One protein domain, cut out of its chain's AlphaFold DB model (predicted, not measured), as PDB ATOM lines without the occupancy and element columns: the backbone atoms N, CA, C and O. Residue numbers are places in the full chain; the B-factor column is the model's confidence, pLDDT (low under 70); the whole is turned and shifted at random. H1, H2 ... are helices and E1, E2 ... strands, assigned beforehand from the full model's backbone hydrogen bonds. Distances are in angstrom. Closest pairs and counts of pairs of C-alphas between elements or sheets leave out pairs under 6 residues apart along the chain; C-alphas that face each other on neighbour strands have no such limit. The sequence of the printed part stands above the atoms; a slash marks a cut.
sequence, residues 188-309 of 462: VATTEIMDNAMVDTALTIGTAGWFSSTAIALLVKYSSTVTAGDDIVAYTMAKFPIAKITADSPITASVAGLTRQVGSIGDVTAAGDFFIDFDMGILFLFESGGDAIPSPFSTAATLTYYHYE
ATOM      1  N   VAL A 188     274.249  96.696 349.700       77.75
ATOM      2  CA  VAL A 188     274.237  98.034 349.103       77.75
ATOM      3  C   VAL A 188     275.629  98.350 348.574       77.75
ATOM      4  O   VAL A 188     276.634  98.081 349.234       77.75
ATOM      5  N   ALA A 189     275.695  98.911 347.368       88.25
ATOM      6  CA  ALA A 189     276.947  99.383 346.797       88.25
ATOM      7  C   ALA A 189     277.364 100.706 347.453       88.25
ATOM      8  O   ALA A 189     276.597 101.670 347.463       88.25
ATOM      9  N   THR A 190     278.606 100.775 347.922       91.56
ATOM     10  CA  THR A 190     279.253 102.012 348.366       91.56
ATOM     11  C   THR A 190     280.516 102.234 347.544       91.56
ATOM     12  O   THR A 190     281.185 101.293 347.120       91.56
ATOM     13  N   THR A 191     280.826 103.502 347.274       94.38
ATOM     14  CA  THR A 191     282.105 103.915 346.691       94.38
ATOM     15  C   THR A 191     282.790 104.865 347.655       94.38
ATOM     16  O   THR A 191     282.205 105.881 348.032       94.38
ATOM     17  N   GLU A 192     284.025 104.553 348.031       94.12
ATOM     18  CA  GLU A 192     284.845 105.402 348.891       94.12
ATOM     19  C   GLU A 192     286.164 105.771 348.215       94.12
ATOM     20  O   GLU A 192     286.656 105.072 347.325       94.12
ATOM     21  N   ILE A 193     286.707 106.925 348.605       94.25
ATOM     22  CA  ILE A 193     288.032 107.374 348.179       94.25
ATOM     23  C   ILE A 193     289.028 106.768 349.161       94.25
ATOM     24  O   ILE A 193     288.940 107.021 350.361       94.25
ATOM     25  N   MET A 194     289.969 105.983 348.647       91.94
ATOM     26  CA  MET A 194     291.031 105.400 349.451       91.94
ATOM     27  C   MET A 194     291.953 106.505 349.967       91.94
ATOM     28  O   MET A 194     292.299 107.433 349.231       91.94
ATOM     29  N   ASP A 195     292.329 106.409 351.243       88.06
ATOM     30  CA  ASP A 195     293.257 107.355 351.856       88.06
ATOM     31  C   ASP A 195     294.627 107.287 351.155       88.06
ATOM     32  O   ASP A 195     295.034 106.241 350.648       88.06
ATOM     33  N   ASN A 196     295.343 108.407 351.131       88.25
ATOM     34  CA  ASN A 196     296.707 108.502 350.605       88.25
ATOM     35  C   ASN A 196     297.760 108.495 351.721       88.25
ATOM     36  O   ASN A 196     298.935 108.766 351.464       88.25
ATOM     37  N   ALA A 197     297.349 108.235 352.961       91.19
ATOM     38  CA  ALA A 197     298.229 108.087 354.105       91.19
ATOM     39  C   ALA A 197     298.180 106.655 354.644       91.19
ATOM     40  O   ALA A 197     297.118 106.036 354.711       91.19
ATOM     41  N   MET A 198     299.344 106.150 355.056       91.88
ATOM     42  CA  MET A 198     299.437 104.914 355.822       91.88
ATOM     43  C   MET A 198     299.549 105.211 357.314       91.88
ATOM     44  O   MET A 198     300.231 106.150 357.733       91.88
ATOM     45  N   VAL A 199     298.886 104.382 358.110       89.38
ATOM     46  CA  VAL A 199     298.874 104.430 359.564       89.38
ATOM     47  C   VAL A 199     299.673 103.248 360.112       89.38
ATOM     48  O   VAL A 199     299.368 102.093 359.833       89.38
ATOM     49  N   ASP A 200     300.684 103.539 360.932       86.12
ATOM     50  CA  ASP A 200     301.547 102.532 361.581       86.12
ATOM     51  C   ASP A 200     301.189 102.313 363.067       86.12
ATOM     52  O   ASP A 200     301.992 101.893 363.896       86.12
ATOM     53  N   THR A 201     299.958 102.661 363.442       88.00
ATOM     54  CA  THR A 201     299.385 102.383 364.767       88.00
ATOM     55  C   THR A 201     298.363 101.258 364.679       88.00
ATOM     56  O   THR A 201     297.985 100.855 363.586       88.00
ATOM     57  N   ALA A 202     297.882 100.765 365.826       81.88
ATOM     58  CA  ALA A 202     296.907  99.675 365.878       81.88
ATOM     59  C   ALA A 202     295.745  99.860 364.881       81.88
ATOM     60  O   ALA A 202     295.118 100.925 364.827       81.88
ATOM     61  N   LEU A 203     295.473  98.801 364.110       87.06
ATOM     62  CA  LEU A 203     294.436  98.781 363.085       87.06
ATOM     63  C   LEU A 203     293.065  99.113 363.689       87.06
ATOM     64  O   LEU A 203     292.629  98.475 364.649       87.06
ATOM     65  N   THR A 204     292.382 100.103 363.109       86.12
ATOM     66  CA  THR A 204     291.011 100.483 363.485       86.12
ATOM     67  C   THR A 204     290.046 100.065 362.376       86.12
ATOM     68  O   THR A 204     290.235 100.409 361.210       86.12
ATOM     69  N   ILE A 205     289.025  99.283 362.732       86.00
ATOM     70  CA  ILE A 205     288.008  98.782 361.796       86.00
ATOM     71  C   ILE A 205     286.976  99.891 361.527       86.00
ATOM     72  O   ILE A 205     286.596 100.609 362.453       86.00
ATOM     73  N   GLY A 206     286.516 100.026 360.277       84.94
ATOM     74  CA  GLY A 206     285.440 100.951 359.900       84.94
ATOM     75  C   GLY A 206     285.859 102.393 359.599       84.94
ATOM     76  O   GLY A 206     284.998 103.266 359.537       84.94
ATOM     77  N   THR A 207     287.156 102.684 359.446       84.88
ATOM     78  CA  THR A 207     287.661 104.068 359.331       84.88
ATOM     79  C   THR A 207     288.291 104.437 357.986       84.88
ATOM     80  O   THR A 207     288.900 105.496 357.930       84.88
ATOM     81  N   ALA A 208     288.134 103.633 356.923       91.00
ATOM     82  CA  ALA A 208     288.692 103.916 355.586       91.00
ATOM     83  C   ALA A 208     290.182 104.311 355.629       91.00
ATOM     84  O   ALA A 208     290.517 105.486 355.506       91.00
ATOM     85  N   GLY A 209     291.095 103.353 355.812       94.31
ATOM     86  CA  GLY A 209     292.520 103.677 355.962       94.31
ATOM     87  C   GLY A 209     293.479 102.528 355.678       94.31
ATOM     88  O   GLY A 209     293.109 101.359 355.781       94.31
ATOM     89  N   TRP A 210     294.720 102.882 355.331       96.12
ATOM     90  CA  TRP A 210     295.812 101.936 355.095       96.12
ATOM     91  C   TRP A 210     296.596 101.640 356.366       96.12
ATOM     92  O   TRP A 210     296.927 102.551 357.128       96.12
ATOM     93  N   PHE A 211     296.948 100.373 356.551       96.81
ATOM     94  CA  PHE A 211     297.683  99.866 357.700       96.81
ATOM     95  C   PHE A 211     298.831  98.967 357.249       96.81
ATOM     96  O   PHE A 211     298.658  98.100 356.387       96.81
ATOM     97  N   SER A 212     299.989  99.174 357.875       97.44
ATOM     98  CA  SER A 212     301.203  98.381 357.671       97.44
ATOM     99  C   SER A 212     301.056  96.949 358.201       97.44
ATOM    100  O   SER A 212     300.202  96.663 359.050       97.44
ATOM    101  N   SER A 213     301.954  96.053 357.790       96.81
ATOM    102  CA  SER A 213     302.078  94.708 358.378       96.81
ATOM    103  C   SER A 213     302.297  94.757 359.897       96.81
ATOM    104  O   SER A 213     301.723  93.955 360.641       96.81
ATOM    105  N   THR A 214     303.041  95.756 360.387       96.44
ATOM    106  CA  THR A 214     303.235  96.022 361.822       96.44
ATOM    107  C   THR A 214     301.912  96.306 362.530       96.44
ATOM    108  O   THR A 214     301.633  95.706 363.570       96.44
ATOM    109  N   ALA A 215     301.068  97.180 361.974       95.81
ATOM    110  CA  ALA A 215     299.763  97.517 362.537       95.81
ATOM    111  C   ALA A 215     298.787  96.326 362.532       95.81
ATOM    112  O   ALA A 215     298.037  96.141 363.497       95.81
ATOM    113  N   ILE A 216     298.816  95.502 361.480       95.12
ATOM    114  CA  ILE A 216     297.986  94.293 361.343       95.12
ATOM    115  C   ILE A 216     298.373  93.243 362.392       95.12
ATOM    116  O   ILE A 216     297.490  92.679 363.045       95.12
ATOM    117  N   ALA A 217     299.674  93.011 362.597       95.31
ATOM    118  CA  ALA A 217     300.195  92.015 363.538       95.31
ATOM    119  C   ALA A 217     299.809  92.294 365.005       95.31
ATOM    120  O   ALA A 217     299.816  91.386 365.839       95.31
ATOM    121  N   LEU A 218     299.433  93.537 365.336       92.44
ATOM    122  CA  LEU A 218     298.924  93.904 366.661       92.44
ATOM    123  C   LEU A 218     297.489  93.416 366.913       92.44
ATOM    124  O   LEU A 218     297.074  93.329 368.073       92.44
ATOM    125  N   LEU A 219     296.718  93.090 365.870       88.38
ATOM    126  CA  LEU A 219     295.363  92.579 366.033       88.38
ATOM    127  C   LEU A 219     295.394  91.077 366.335       88.38
ATOM    128  O   LEU A 219     295.865  90.275 365.533       88.38
ATOM    129  N   VAL A 220     294.808  90.678 367.468       90.12
ATOM    130  CA  VAL A 220     294.805  89.281 367.953       90.12
ATOM    131  C   VAL A 220     294.293  88.279 366.907       90.12
ATOM    132  O   VAL A 220     294.759  87.145 366.881       90.12
ATOM    133  N   LYS A 221     293.363  88.686 366.031       89.19
ATOM    134  CA  LYS A 221     292.831  87.834 364.953       89.19
ATOM    135  C   LYS A 221     293.902  87.449 363.922       89.19
ATOM    136  O   LYS A 221     293.868  86.328 363.424       89.19
ATOM    137  N   TYR A 222     294.832  88.354 363.612       92.88
ATOM    138  CA  TYR A 222     295.809  88.186 362.528       92.88
ATOM    139  C   TYR A 222     297.244  87.974 363.015       92.88
ATOM    140  O   TYR A 222     298.095  87.612 362.210       92.88
ATOM    141  N   SER A 223     297.525  88.128 364.311       91.44
ATOM    142  CA  SER A 223     298.881  88.033 364.876       91.44
ATOM    143  C   SER A 223     299.567  86.670 364.703       91.44
ATOM    144  O   SER A 223     300.780  86.565 364.863       91.44
ATOM    145  N   SER A 224     298.813  85.612 364.390       93.88
ATOM    146  CA  SER A 224     299.348  84.287 364.048       93.88
ATOM    147  C   SER A 224     299.630  84.096 362.554       93.88
ATOM    148  O   SER A 224     300.256  83.108 362.181       93.88
ATOM    149  N   THR A 225     299.123  84.995 361.707       94.62
ATOM    150  CA  THR A 225     299.145  84.884 360.237       94.62
ATOM    151  C   THR A 225     299.987  85.981 359.588       94.62
ATOM    152  O   THR A 225     300.532  85.750 358.516       94.62
ATOM    153  N   VAL A 226     300.107  87.145 360.235       96.44
ATOM    154  CA  VAL A 226     300.886  88.299 359.772       96.44
ATOM    155  C   VAL A 226     301.885  88.702 360.852       96.44
ATOM    156  O   VAL A 226     301.518  88.890 362.015       96.44
ATOM    157  N   THR A 227     303.141  88.857 360.454       97.31
ATOM    158  CA  THR A 227     304.252  89.368 361.260       97.31
ATOM    159  C   THR A 227     304.635  90.771 360.783       97.31
ATOM    160  O   THR A 227     304.466  91.123 359.619       97.31
ATOM    161  N   ALA A 228     305.163  91.598 361.687       96.06
ATOM    162  CA  ALA A 228     305.708  92.903 361.319       96.06
ATOM    163  C   ALA A 228     306.847  92.750 360.292       96.06
ATOM    164  O   ALA A 228     307.815  92.030 360.550       96.06
ATOM    165  N   GLY A 229     306.731  93.450 359.162       96.00
ATOM    166  CA  GLY A 229     307.664  93.380 358.033       96.00
ATOM    167  C   GLY A 229     307.306  92.351 356.955       96.00
ATOM    168  O   GLY A 229     308.082  92.200 356.015       96.00
ATOM    169  N   ASP A 230     306.175  91.648 357.072       97.75
ATOM    170  CA  ASP A 230     305.655  90.816 355.977       97.75
ATOM    171  C   ASP A 230     305.260  91.684 354.769       97.75
ATOM    172  O   ASP A 230     304.864  92.837 354.940       97.75
ATOM    173  N   ASP A 231     305.305  91.107 353.560       98.00
ATOM    174  CA  ASP A 231     304.974  91.776 352.288       98.00
ATOM    175  C   ASP A 231     303.449  91.983 352.086       98.00
ATOM    176  O   ASP A 231     302.876  91.681 351.031       98.00
ATOM    177  N   ILE A 232     302.753  92.437 353.130       97.62
ATOM    178  CA  ILE A 232     301.298  92.583 353.171       97.62
ATOM    179  C   ILE A 232     300.925  93.901 353.839       97.62
ATOM    180  O   ILE A 232     301.403  94.242 354.918       97.62
ATOM    181  N   VAL A 233     299.967  94.591 353.237       97.75
ATOM    182  CA  VAL A 233     299.278  95.744 353.821       97.75
ATOM    183  C   VAL A 233     297.777  95.523 353.795       97.75
ATOM    184  O   VAL A 233     297.263  94.694 353.040       97.75
ATOM    185  N   ALA A 234     297.065  96.268 354.629       97.31
ATOM    186  CA  ALA A 234     295.621  96.182 354.739       97.31
ATOM    187  C   ALA A 234     294.980  97.548 354.535       97.31
ATOM    188  O   ALA A 234     295.460  98.557 355.045       97.31
ATOM    189  N   TYR A 235     293.852  97.558 353.844       96.94
ATOM    190  CA  TYR A 235     292.941  98.683 353.795       96.94
ATOM    191  C   TYR A 235     291.660  98.309 354.542       96.94
ATOM    192  O   TYR A 235     291.014  97.314 354.205       96.94
ATOM    193  N   THR A 236     291.302  99.069 355.577       95.44
ATOM    194  CA  THR A 236     290.004  98.901 356.247       95.44
ATOM    195  C   THR A 236     288.974  99.741 355.523       95.44
ATOM    196  O   THR A 236     289.225 100.912 355.262       95.44
ATOM    197  N   MET A 237     287.826  99.158 355.194       94.06
ATOM    198  CA  MET A 237     286.740  99.873 354.528       94.06
ATOM    199  C   MET A 237     285.876 100.622 355.547       94.06
ATOM    200  O   MET A 237     285.788 100.207 356.709       94.06
ATOM    201  N   ALA A 238     285.215 101.718 355.157       92.31
ATOM    202  CA  ALA A 238     284.338 102.460 356.078       92.31
ATOM    203  C   ALA A 238     283.046 101.707 356.427       92.31
ATOM    204  O   ALA A 238     282.380 102.035 357.408       92.31
ATOM    205  N   LYS A 239     282.659 100.735 355.595       88.56
ATOM    206  CA  LYS A 239     281.423  99.956 355.738       88.56
ATOM    207  C   LYS A 239     281.728  98.469 355.769       88.56
ATOM    208  O   LYS A 239     282.397  97.962 354.872       88.56
ATOM    209  N   PHE A 240     281.201  97.786 356.773       83.31
ATOM    210  CA  PHE A 240     281.321  96.348 356.975       83.31
ATOM    211  C   PHE A 240     280.045  95.849 357.687       83.31
ATOM    212  O   PHE A 240     279.341  96.671 358.266       83.31
ATOM    213  N   PRO A 241     279.697  94.550 357.636       84.06
ATOM    214  CA  PRO A 241     280.361  93.475 356.894       84.06
ATOM    215  C   PRO A 241     280.197  93.611 355.370       84.06
ATOM    216  O   PRO A 241     279.190  94.120 354.873       84.06
ATOM    217  N   ILE A 242     281.201  93.163 354.614       84.75
ATOM    218  CA  ILE A 242     281.222  93.208 353.143       84.75
ATOM    219  C   ILE A 242     280.426  92.021 352.592       84.75
ATOM    220  O   ILE A 242     280.527  90.898 353.087       84.75
ATOM    221  N   ALA A 243     279.658  92.258 351.533       82.88
ATOM    222  CA  ALA A 243     278.983  91.202 350.797       82.88
ATOM    223  C   ALA A 243     279.982  90.378 349.967       82.88
ATOM    224  O   ALA A 243     281.011  90.874 349.506       82.88
ATOM    225  N   LYS A 244     279.692  89.093 349.758       83.06
ATOM    226  CA  LYS A 244     280.592  88.217 348.999       83.06
ATOM    227  C   LYS A 244     280.784  88.747 347.575       83.06
ATOM    228  O   LYS A 244     279.831  89.211 346.960       83.06
ATOM    229  N   ILE A 245     281.993  88.638 347.026       86.00
ATOM    230  CA  ILE A 245     282.222  88.976 345.616       86.00
ATOM    231  C   ILE A 245     281.506  87.944 344.741       86.00
ATOM    232  O   ILE A 245     281.792  86.747 344.823       86.00
ATOM    233  N   THR A 246     280.598  88.422 343.897       83.44
ATOM    234  CA  THR A 246     279.925  87.653 342.843       83.44
ATOM    235  C   THR A 246     279.993  88.448 341.540       83.44
ATOM    236  O   THR A 246     280.549  89.550 341.514       83.44
ATOM    237  N   ALA A 247     279.449  87.908 340.447       75.62
ATOM    238  CA  ALA A 247     279.332  88.657 339.196       75.62
ATOM    239  C   ALA A 247     278.494  89.944 339.356       75.62
ATOM    240  O   ALA A 247     278.763  90.939 338.685       75.62
ATOM    241  N   ASP A 248     277.536  89.933 340.284       67.44
ATOM    242  CA  ASP A 248     276.533  90.985 340.468       67.44
ATOM    243  C   ASP A 248     276.867  91.985 341.572       67.44
ATOM    244  O   ASP A 248     276.382  93.117 341.587       67.44
ATOM    245  N   SER A 249     277.733  91.576 342.490       83.00
ATOM    246  CA  SER A 249     278.315  92.436 343.511       83.00
ATOM    247  C   SER A 249     279.840  92.399 343.425       83.00
ATOM    248  O   SER A 249     280.513  91.893 344.336       83.00
ATOM    249  N   PRO A 250     280.415  92.880 342.309       90.12
ATOM    250  CA  PRO A 250     281.852  92.889 342.142       90.12
ATOM    251  C   PRO A 250     282.489  93.891 343.109       90.12
ATOM    252  O   PRO A 250     281.909  94.925 343.445       90.12
ATOM    253  N   ILE A 251     283.732  93.613 343.497       93.62
ATOM    254  CA  ILE A 251     284.628  94.650 344.007       93.62
ATOM    255  C   ILE A 251     285.411  95.228 342.829       93.62
ATOM    256  O   ILE A 251     285.966  94.485 342.019       93.62
ATOM    257  N   THR A 252     285.448  96.551 342.704       94.94
ATOM    258  CA  THR A 252     286.181  97.230 341.628       94.94
ATOM    259  C   THR A 252     286.965  98.413 342.171       94.94
ATOM    260  O   THR A 252     286.555  99.066 343.126       94.94
ATOM    261  N   ALA A 253     288.110  98.693 341.555       95.19
ATOM    262  CA  ALA A 253     288.924  99.860 341.854       95.19
ATOM    263  C   ALA A 253     289.094 100.710 340.591       95.19
ATOM    264  O   ALA A 253     289.155 100.187 339.480       95.19
ATOM    265  N   SER A 254     289.234 102.025 340.762       96.25
ATOM    266  CA  SER A 254     289.559 102.958 339.660       96.25
ATOM    267  C   SER A 254     290.935 102.726 339.017       96.25
ATOM    268  O   SER A 254     291.243 103.307 337.977       96.25
ATOM    269  N   VAL A 255     291.762 101.878 339.629       93.75
ATOM    270  CA  VAL A 255     293.110 101.521 339.193       93.75
ATOM    271  C   VAL A 255     293.241 100.000 339.082       93.75
ATOM    272  O   VAL A 255     292.565  99.252 339.785       93.75
ATOM    273  N   ALA A 256     294.139  99.524 338.217       91.50
ATOM    274  CA  ALA A 256     294.350  98.097 337.961       91.50
ATOM    275  C   ALA A 256     295.186  97.413 339.067       91.50
ATOM    276  O   ALA A 256     296.286  96.928 338.812       91.50
ATOM    277  N   GLY A 257     294.687  97.428 340.306       90.88
ATOM    278  CA  GLY A 257     295.363  96.860 341.480       90.88
ATOM    279  C   GLY A 257     294.762  95.556 342.018       90.88
ATOM    280  O   GLY A 257     295.424  94.866 342.783       90.88
ATOM    281  N   LEU A 258     293.540  95.189 341.611       95.81
ATOM    282  CA  LEU A 258     292.841  93.973 342.051       95.81
ATOM    283  C   LEU A 258     292.784  92.964 340.900       95.81
ATOM    284  O   LEU A 258     291.871  93.010 340.080       95.81
ATOM    285  N   THR A 259     293.785  92.088 340.798       95.88
ATOM    286  CA  THR A 259     293.909  91.155 339.660       95.88
ATOM    287  C   THR A 259     293.460  89.743 340.017       95.88
ATOM    288  O   THR A 259     292.751  89.109 339.237       95.88
ATOM    289  N   ARG A 260     293.866  89.232 341.184       96.50
ATOM    290  CA  ARG A 260     293.617  87.842 341.581       96.50
ATOM    291  C   ARG A 260     293.192  87.755 343.042       96.50
ATOM    292  O   ARG A 260     293.989  88.012 343.937       96.50
ATOM    293  N   GLN A 261     291.953  87.331 343.274       96.81
ATOM    294  CA  GLN A 261     291.499  87.009 344.622       96.81
ATOM    295  C   GLN A 261     292.125  85.685 345.077       96.81
ATOM    296  O   GLN A 261     292.111  84.701 344.333       96.81
ATOM    297  N   VAL A 262     292.648  85.647 346.299       97.75
ATOM    298  CA  VAL A 262     293.217  84.442 346.913       97.75
ATOM    299  C   VAL A 262     292.363  83.941 348.081       97.75
ATOM    300  O   VAL A 262     291.462  84.636 348.546       97.75
ATOM    301  N   GLY A 263     292.606  82.704 348.529       95.00
ATOM    302  CA  GLY A 263     291.790  82.040 349.554       95.00
ATOM    303  C   GLY A 263     292.192  82.348 350.999       95.00
ATOM    304  O   GLY A 263     291.394  82.117 351.906       95.00
ATOM    305  N   SER A 264     293.405  82.857 351.226       96.50
ATOM    306  CA  SER A 264     293.919  83.191 352.555       96.50
ATOM    307  C   SER A 264     294.932  84.337 352.503       96.50
ATOM    308  O   SER A 264     295.510  84.611 351.454       96.50
ATOM    309  N   ILE A 265     295.187  84.983 353.646       97.38
ATOM    310  CA  ILE A 265     296.188  86.060 353.757       97.38
ATOM    311  C   ILE A 265     297.583  85.569 353.325       97.38
ATOM    312  O   ILE A 265     298.286  86.279 352.619       97.38
ATOM    313  N   GLY A 266     297.959  84.331 353.675       96.50
ATOM    314  CA  GLY A 266     299.268  83.763 353.329       96.50
ATOM    315  C   GLY A 266     299.481  83.486 351.835       96.50
ATOM    316  O   GLY A 266     300.614  83.264 351.417       96.50
ATOM    317  N   ASP A 267     298.418  83.511 351.024       97.75
ATOM    318  CA  ASP A 267     298.492  83.319 349.570       97.75
ATOM    319  C   ASP A 267     298.704  84.640 348.799       97.75
ATOM    320  O   ASP A 267     298.873  84.620 347.572       97.75
ATOM    321  N   VAL A 268     298.689  85.781 349.499       98.00
ATOM    322  CA  VAL A 268     298.986  87.112 348.950       98.00
ATOM    323  C   VAL A 268     300.504  87.228 348.789       98.00
ATOM    324  O   VAL A 268     301.215  87.536 349.739       98.00
ATOM    325  N   THR A 269     301.020  86.913 347.596       97.50
ATOM    326  CA  THR A 269     302.472  86.716 347.374       97.50
ATOM    327  C   THR A 269     303.048  87.531 346.219       97.50
ATOM    328  O   THR A 269     304.266  87.576 346.050       97.50
ATOM    329  N   ALA A 270     302.201  88.172 345.414       97.50
ATOM    330  CA  ALA A 270     302.620  89.006 344.298       97.50
ATOM    331  C   ALA A 270     301.709  90.225 344.109       97.50
ATOM    332  O   ALA A 270     300.544  90.236 344.508       97.50
ATOM    333  N   ALA A 271     302.233  91.256 343.437       96.50
ATOM    334  CA  ALA A 271     301.468  92.450 343.093       96.50
ATOM    335  C   ALA A 271     300.196  92.089 342.305       96.50
ATOM    336  O   ALA A 271     300.252  91.369 341.306       96.50
ATOM    337  N   GLY A 272     299.053  92.616 342.751       95.62
ATOM    338  CA  GLY A 272     297.736  92.320 342.184       95.62
ATOM    339  C   GLY A 272     296.978  91.185 342.880       95.62
ATOM    340  O   GLY A 272     295.782  91.026 342.612       95.62
ATOM    341  N   ASP A 273     297.630  90.428 343.768       98.00
ATOM    342  CA  ASP A 273     296.952  89.492 344.663       98.00
ATOM    343  C   ASP A 273     296.202  90.246 345.756       98.00
ATOM    344  O   ASP A 273     296.720  91.210 346.328       98.00
ATOM    345  N   PHE A 274     294.998  89.778 346.077       98.06
ATOM    346  CA  PHE A 274     294.228  90.333 347.178       98.06
ATOM    347  C   PHE A 274     293.414  89.277 347.923       98.06
ATOM    348  O   PHE A 274     292.925  88.305 347.342       98.06
ATOM    349  N   PHE A 275     293.232  89.496 349.220       97.69
ATOM    350  CA  PHE A 275     292.350  88.713 350.086       97.69
ATOM    351  C   PHE A 275     291.382  89.657 350.803       97.69
ATOM    352  O   PHE A 275     291.743  90.788 351.117       97.69
ATOM    353  N   ILE A 276     290.154  89.208 351.067       96.44
ATOM    354  CA  ILE A 276     289.156  90.005 351.791       96.44
ATOM    355  C   ILE A 276     288.676  89.228 353.009       96.44
ATOM    356  O   ILE A 276     288.163  88.116 352.881       96.44
ATOM    357  N   ASP A 277     288.790  89.850 354.178       92.19
ATOM    358  CA  ASP A 277     288.067  89.429 355.372       92.19
ATOM    359  C   ASP A 277     286.696  90.114 355.370       92.19
ATOM    360  O   ASP A 277     286.563  91.283 355.740       92.19
ATOM    361  N   PHE A 278     285.688  89.393 354.875       85.19
ATOM    362  CA  PHE A 278     284.339  89.926 354.660       85.19
ATOM    363  C   PHE A 278     283.675  90.395 355.958       85.19
ATOM    364  O   PHE A 278     282.993  91.419 355.960       85.19
ATOM    365  N   ASP A 279     283.924  89.703 357.071       80.31
ATOM    366  CA  ASP A 279     283.318  90.029 358.363       80.31
ATOM    367  C   ASP A 279     283.864  91.343 358.926       80.31
ATOM    368  O   ASP A 279     283.128  92.124 359.528       80.31
ATOM    369  N   MET A 280     285.167  91.583 358.749       84.12
ATOM    370  CA  MET A 280     285.858  92.752 359.307       84.12
ATOM    371  C   MET A 280     285.989  93.912 358.327       84.12
ATOM    372  O   MET A 280     286.461  94.980 358.710       84.12
ATOM    373  N   GLY A 281     285.598  93.708 357.075       90.88
ATOM    374  CA  GLY A 281     285.715  94.708 356.030       90.88
ATOM    375  C   GLY A 281     287.152  95.111 355.721       90.88
ATOM    376  O   GLY A 281     287.446  96.299 355.592       90.88
ATOM    377  N   ILE A 282     288.059  94.131 355.656       95.38
ATOM    378  CA  ILE A 282     289.493  94.379 355.461       95.38
ATOM    379  C   ILE A 282     289.954  93.775 354.141       95.38
ATOM    380  O   ILE A 282     289.808  92.574 353.914       95.38
ATOM    381  N   LEU A 283     290.542  94.615 353.292       97.19
ATOM    382  CA  LEU A 283     291.191  94.240 352.042       97.19
ATOM    383  C   LEU A 283     292.700  94.123 352.268       97.19
ATOM    384  O   LEU A 283     293.355  95.114 352.571       97.19
ATOM    385  N   PHE A 284     293.250  92.928 352.094       98.00
ATOM    386  CA  PHE A 284     294.682  92.654 352.166       98.00
ATOM    387  C   PHE A 284     295.285  92.645 350.766       98.00
ATOM    388  O   PHE A 284     294.717  92.039 349.854       98.00
ATOM    389  N   LEU A 285     296.433  93.297 350.612       98.00
ATOM    390  CA  LEU A 285     297.134  93.484 349.345       98.00
ATOM    391  C   LEU A 285     298.627  93.226 349.523       98.00
ATOM    392  O   LEU A 285     299.184  93.483 350.591       98.00
ATOM    393  N   PHE A 286     299.269  92.751 348.459       98.12
ATOM    394  CA  PHE A 286     300.720  92.605 348.422       98.12
ATOM    395  C   PHE A 286     301.404  93.971 348.322       98.12
ATOM    396  O   PHE A 286     301.089  94.767 347.430       98.12
ATOM    397  N   GLU A 287     302.390  94.204 349.179       97.69
ATOM    398  CA  GLU A 287     303.288  95.356 349.121       97.69
ATOM    399  C   GLU A 287     304.630  94.971 349.740       97.69
ATOM    400  O   GLU A 287     304.652  94.354 350.797       97.69
ATOM    401  N   SER A 288     305.749  95.279 349.084       97.25
ATOM    402  CA  SER A 288     307.039  94.758 349.542       97.25
ATOM    403  C   SER A 288     307.519  95.493 350.792       97.25
ATOM    404  O   SER A 288     307.739  96.695 350.747       97.25
ATOM    405  N   GLY A 289     307.748  94.760 351.880       96.06
ATOM    406  CA  GLY A 289     308.079  95.306 353.198       96.06
ATOM    407  C   GLY A 289     306.860  95.641 354.061       96.06
ATOM    408  O   GLY A 289     307.003  95.781 355.278       96.06
ATOM    409  N   GLY A 290     305.666  95.723 353.465       96.56
ATOM    410  CA  GLY A 290     304.416  95.994 354.169       96.56
ATOM    411  C   GLY A 290     304.391  97.363 354.850       96.56
ATOM    412  O   GLY A 290     303.764  97.509 355.905       96.56
ATOM    413  N   ASP A 291     305.118  98.338 354.299       95.69
ATOM    414  CA  ASP A 291     305.398  99.648 354.896       95.69
ATOM    415  C   ASP A 291     305.108 100.839 353.962       95.69
ATOM    416  O   ASP A 291     305.223 101.994 354.391       95.69
ATOM    417  N   ALA A 292     304.588 100.590 352.751       96.38
ATOM    418  CA  ALA A 292     304.030 101.618 351.868       96.38
ATOM    419  C   ALA A 292     302.610 101.306 351.344       96.38
ATOM    420  O   ALA A 292     302.078 100.210 351.482       96.38
ATOM    421  N   ILE A 293     301.961 102.299 350.719       96.19
ATOM    422  CA  ILE A 293     300.719 102.073 349.960       96.19
ATOM    423  C   ILE A 293     301.098 101.407 348.625       96.19
ATOM    424  O   ILE A 293     301.935 101.956 347.899       96.19
ATOM    425  N   PRO A 294     300.477 100.276 348.246       95.50
ATOM    426  CA  PRO A 294     300.884  99.518 347.075       95.50
ATOM    427  C   PRO A 294     300.540 100.287 345.800       95.50
ATOM    428  O   PRO A 294     299.424 100.775 345.629       95.50
ATOM    429  N   SER A 295     301.474 100.371 344.852       92.50
ATOM    430  CA  SER A 295     301.160 100.849 343.497       92.50
ATOM    431  C   SER A 295     300.149  99.892 342.844       92.50
ATOM    432  O   SER A 295     300.378  98.683 342.885       92.50
ATOM    433  N   PRO A 296     299.069 100.369 342.190       92.56
ATOM    434  CA  PRO A 296     298.792 101.753 341.771       92.56
ATOM    435  C   PRO A 296     297.902 102.586 342.721       92.56
ATOM    436  O   PRO A 296     297.414 103.642 342.325       92.56
ATOM    437  N   PHE A 297     297.675 102.152 343.960       93.00
ATOM    438  CA  PHE A 297     296.818 102.848 344.931       93.00
ATOM    439  C   PHE A 297     297.483 104.048 345.625       93.00
ATOM    440  O   PHE A 297     296.843 104.736 346.410       93.00
ATOM    441  N   SER A 298     298.751 104.345 345.320       82.94
ATOM    442  CA  SER A 298     299.515 105.468 345.894       82.94
ATOM    443  C   SER A 298     299.010 106.867 345.489       82.94
ATOM    444  O   SER A 298     299.560 107.881 345.914       82.94
ATOM    445  N   THR A 299     298.003 106.939 344.620       80.50
ATOM    446  CA  THR A 299     297.251 108.151 344.269       80.50
ATOM    447  C   THR A 299     295.784 107.922 344.598       80.50
ATOM    448  O   THR A 299     295.348 106.788 344.448       80.50
ATOM    449  N   ALA A 300     295.034 108.981 344.939       79.75
ATOM    450  CA  ALA A 300     293.622 108.909 345.338       79.75
ATOM    451  C   ALA A 300     292.791 108.033 344.383       79.75
ATOM    452  O   ALA A 300     292.309 108.501 343.348       79.75
ATOM    453  N   ALA A 301     292.649 106.760 344.737       92.69
ATOM    454  CA  ALA A 301     291.894 105.766 344.001       92.69
ATOM    455  C   ALA A 301     290.533 105.606 344.671       92.69
ATOM    456  O   ALA A 301     290.411 105.716 345.887       92.69
ATOM    457  N   THR A 302     289.496 105.336 343.891       95.00
ATOM    458  CA  THR A 302     288.203 104.918 344.432       95.00
ATOM    459  C   THR A 302     288.092 103.401 344.457       95.00
ATOM    460  O   THR A 302     288.537 102.737 343.512       95.00
ATOM    461  N   LEU A 303     287.457 102.883 345.506       96.06
ATOM    462  CA  LEU A 303     287.065 101.486 345.662       96.06
ATOM    463  C   LEU A 303     285.536 101.411 345.721       96.06
ATOM    464  O   LEU A 303     284.912 102.087 346.539       96.06
ATOM    465  N   THR A 304     284.939 100.600 344.853       95.69
ATOM    466  CA  THR A 304     283.505 100.303 344.845       95.69
ATOM    467  C   THR A 304     283.306  98.856 345.267       95.69
ATOM    468  O   THR A 304     283.871  97.944 344.662       95.69
ATOM    469  N   TYR A 305     282.506  98.649 346.305       93.88
ATOM    470  CA  TYR A 305     282.215  97.337 346.873       93.88
ATOM    471  C   TYR A 305     280.794  97.311 347.431       93.88
ATOM    472  O   TYR A 305     280.152  98.346 347.616       93.88
ATOM    473  N   TYR A 306     280.302  96.108 347.699       89.69
ATOM    474  CA  TYR A 306     278.980  95.889 348.263       89.69
ATOM    475  C   TYR A 306     279.121  95.509 349.730       89.69
ATOM    476  O   TYR A 306     279.968  94.692 350.084       89.69
ATOM    477  N   HIS A 307     278.296  96.088 350.589       84.44
ATOM    478  CA  HIS A 307     278.280  95.778 352.012       84.44
ATOM    479  C   HIS A 307     276.849  95.621 352.500       84.44
ATOM    480  O   HIS A 307     275.904  96.118 351.888       84.44
ATOM    481  N   TYR A 308     276.689  94.949 353.625       77.00
ATOM    482  CA  TYR A 308     275.443  95.004 354.368       77.00
ATOM    483  C   TYR A 308     275.476  96.290 355.197       77.00
ATOM    484  O   TYR A 308     276.518  96.628 355.762       77.00
ATOM    485  N   GLU A 309     274.413  97.095 355.182       68.31
ATOM    486  CA  GLU A 309     274.406  98.328 355.975       68.31
ATOM    487  C   GLU A 309     274.640  97.998 357.452       68.31
ATOM    488  O   GLU A 309     273.928  97.181 358.040       68.31
TER     489      GLU A 309
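Overview. This is residues 188 to 309 of the 462 residues of an uncharacterized protein of Deltaproteobacteria bacterium (UniProt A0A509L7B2). With little regular structure, this is a compact body of long loops round a small twisted sheet, E2-E3-E5-E4, with the two-stranded ribbon E1-E6 towards one end and the short helix H1 towards the other. The 122 printed residues, mostly strand by class though under half are in named elements, run E1, E2, H1, E3, E4, E5, E6; both sheets are antiparallel. The radius of gyration of the C-alphas is 12.9 A; the spans are 35, 27 and 26 A.

Along the chain. E1, residues 188 to 193, spans 16.7 A from C-alpha 188 at (274.237, 98.034, 349.103). E2 is residues 209 to 211, H1 213 to 217, E3 232 to 236, E4 273 to 277, E5 282 to 286. E6, residues 302 to 308, spans 19.0 A to C-alpha 308 at (275.443, 95.004, 354.368).

Arrangement. Within hydrogen-bond range are N 190 and O 305 of E1 and E6, 2.9 A; N 211 and O 234 of E2 and E3, 2.8 A; N 235 and O 283 of E3 and E5, 2.8 A; and N 284 and O 275 of the hairpin E4 and E5, 2.8 A. H1, its O i to N i+4 pair within range, only grazes the larger sheet; its closest C-alphas to E3 are Ser 213 and Val 233, 5.4 A.

Size, cuts and confidence. The printed part has no cut. The longest link, E3 to E4, has 36 residues. Residues 248 and 309 are under pLDDT 70.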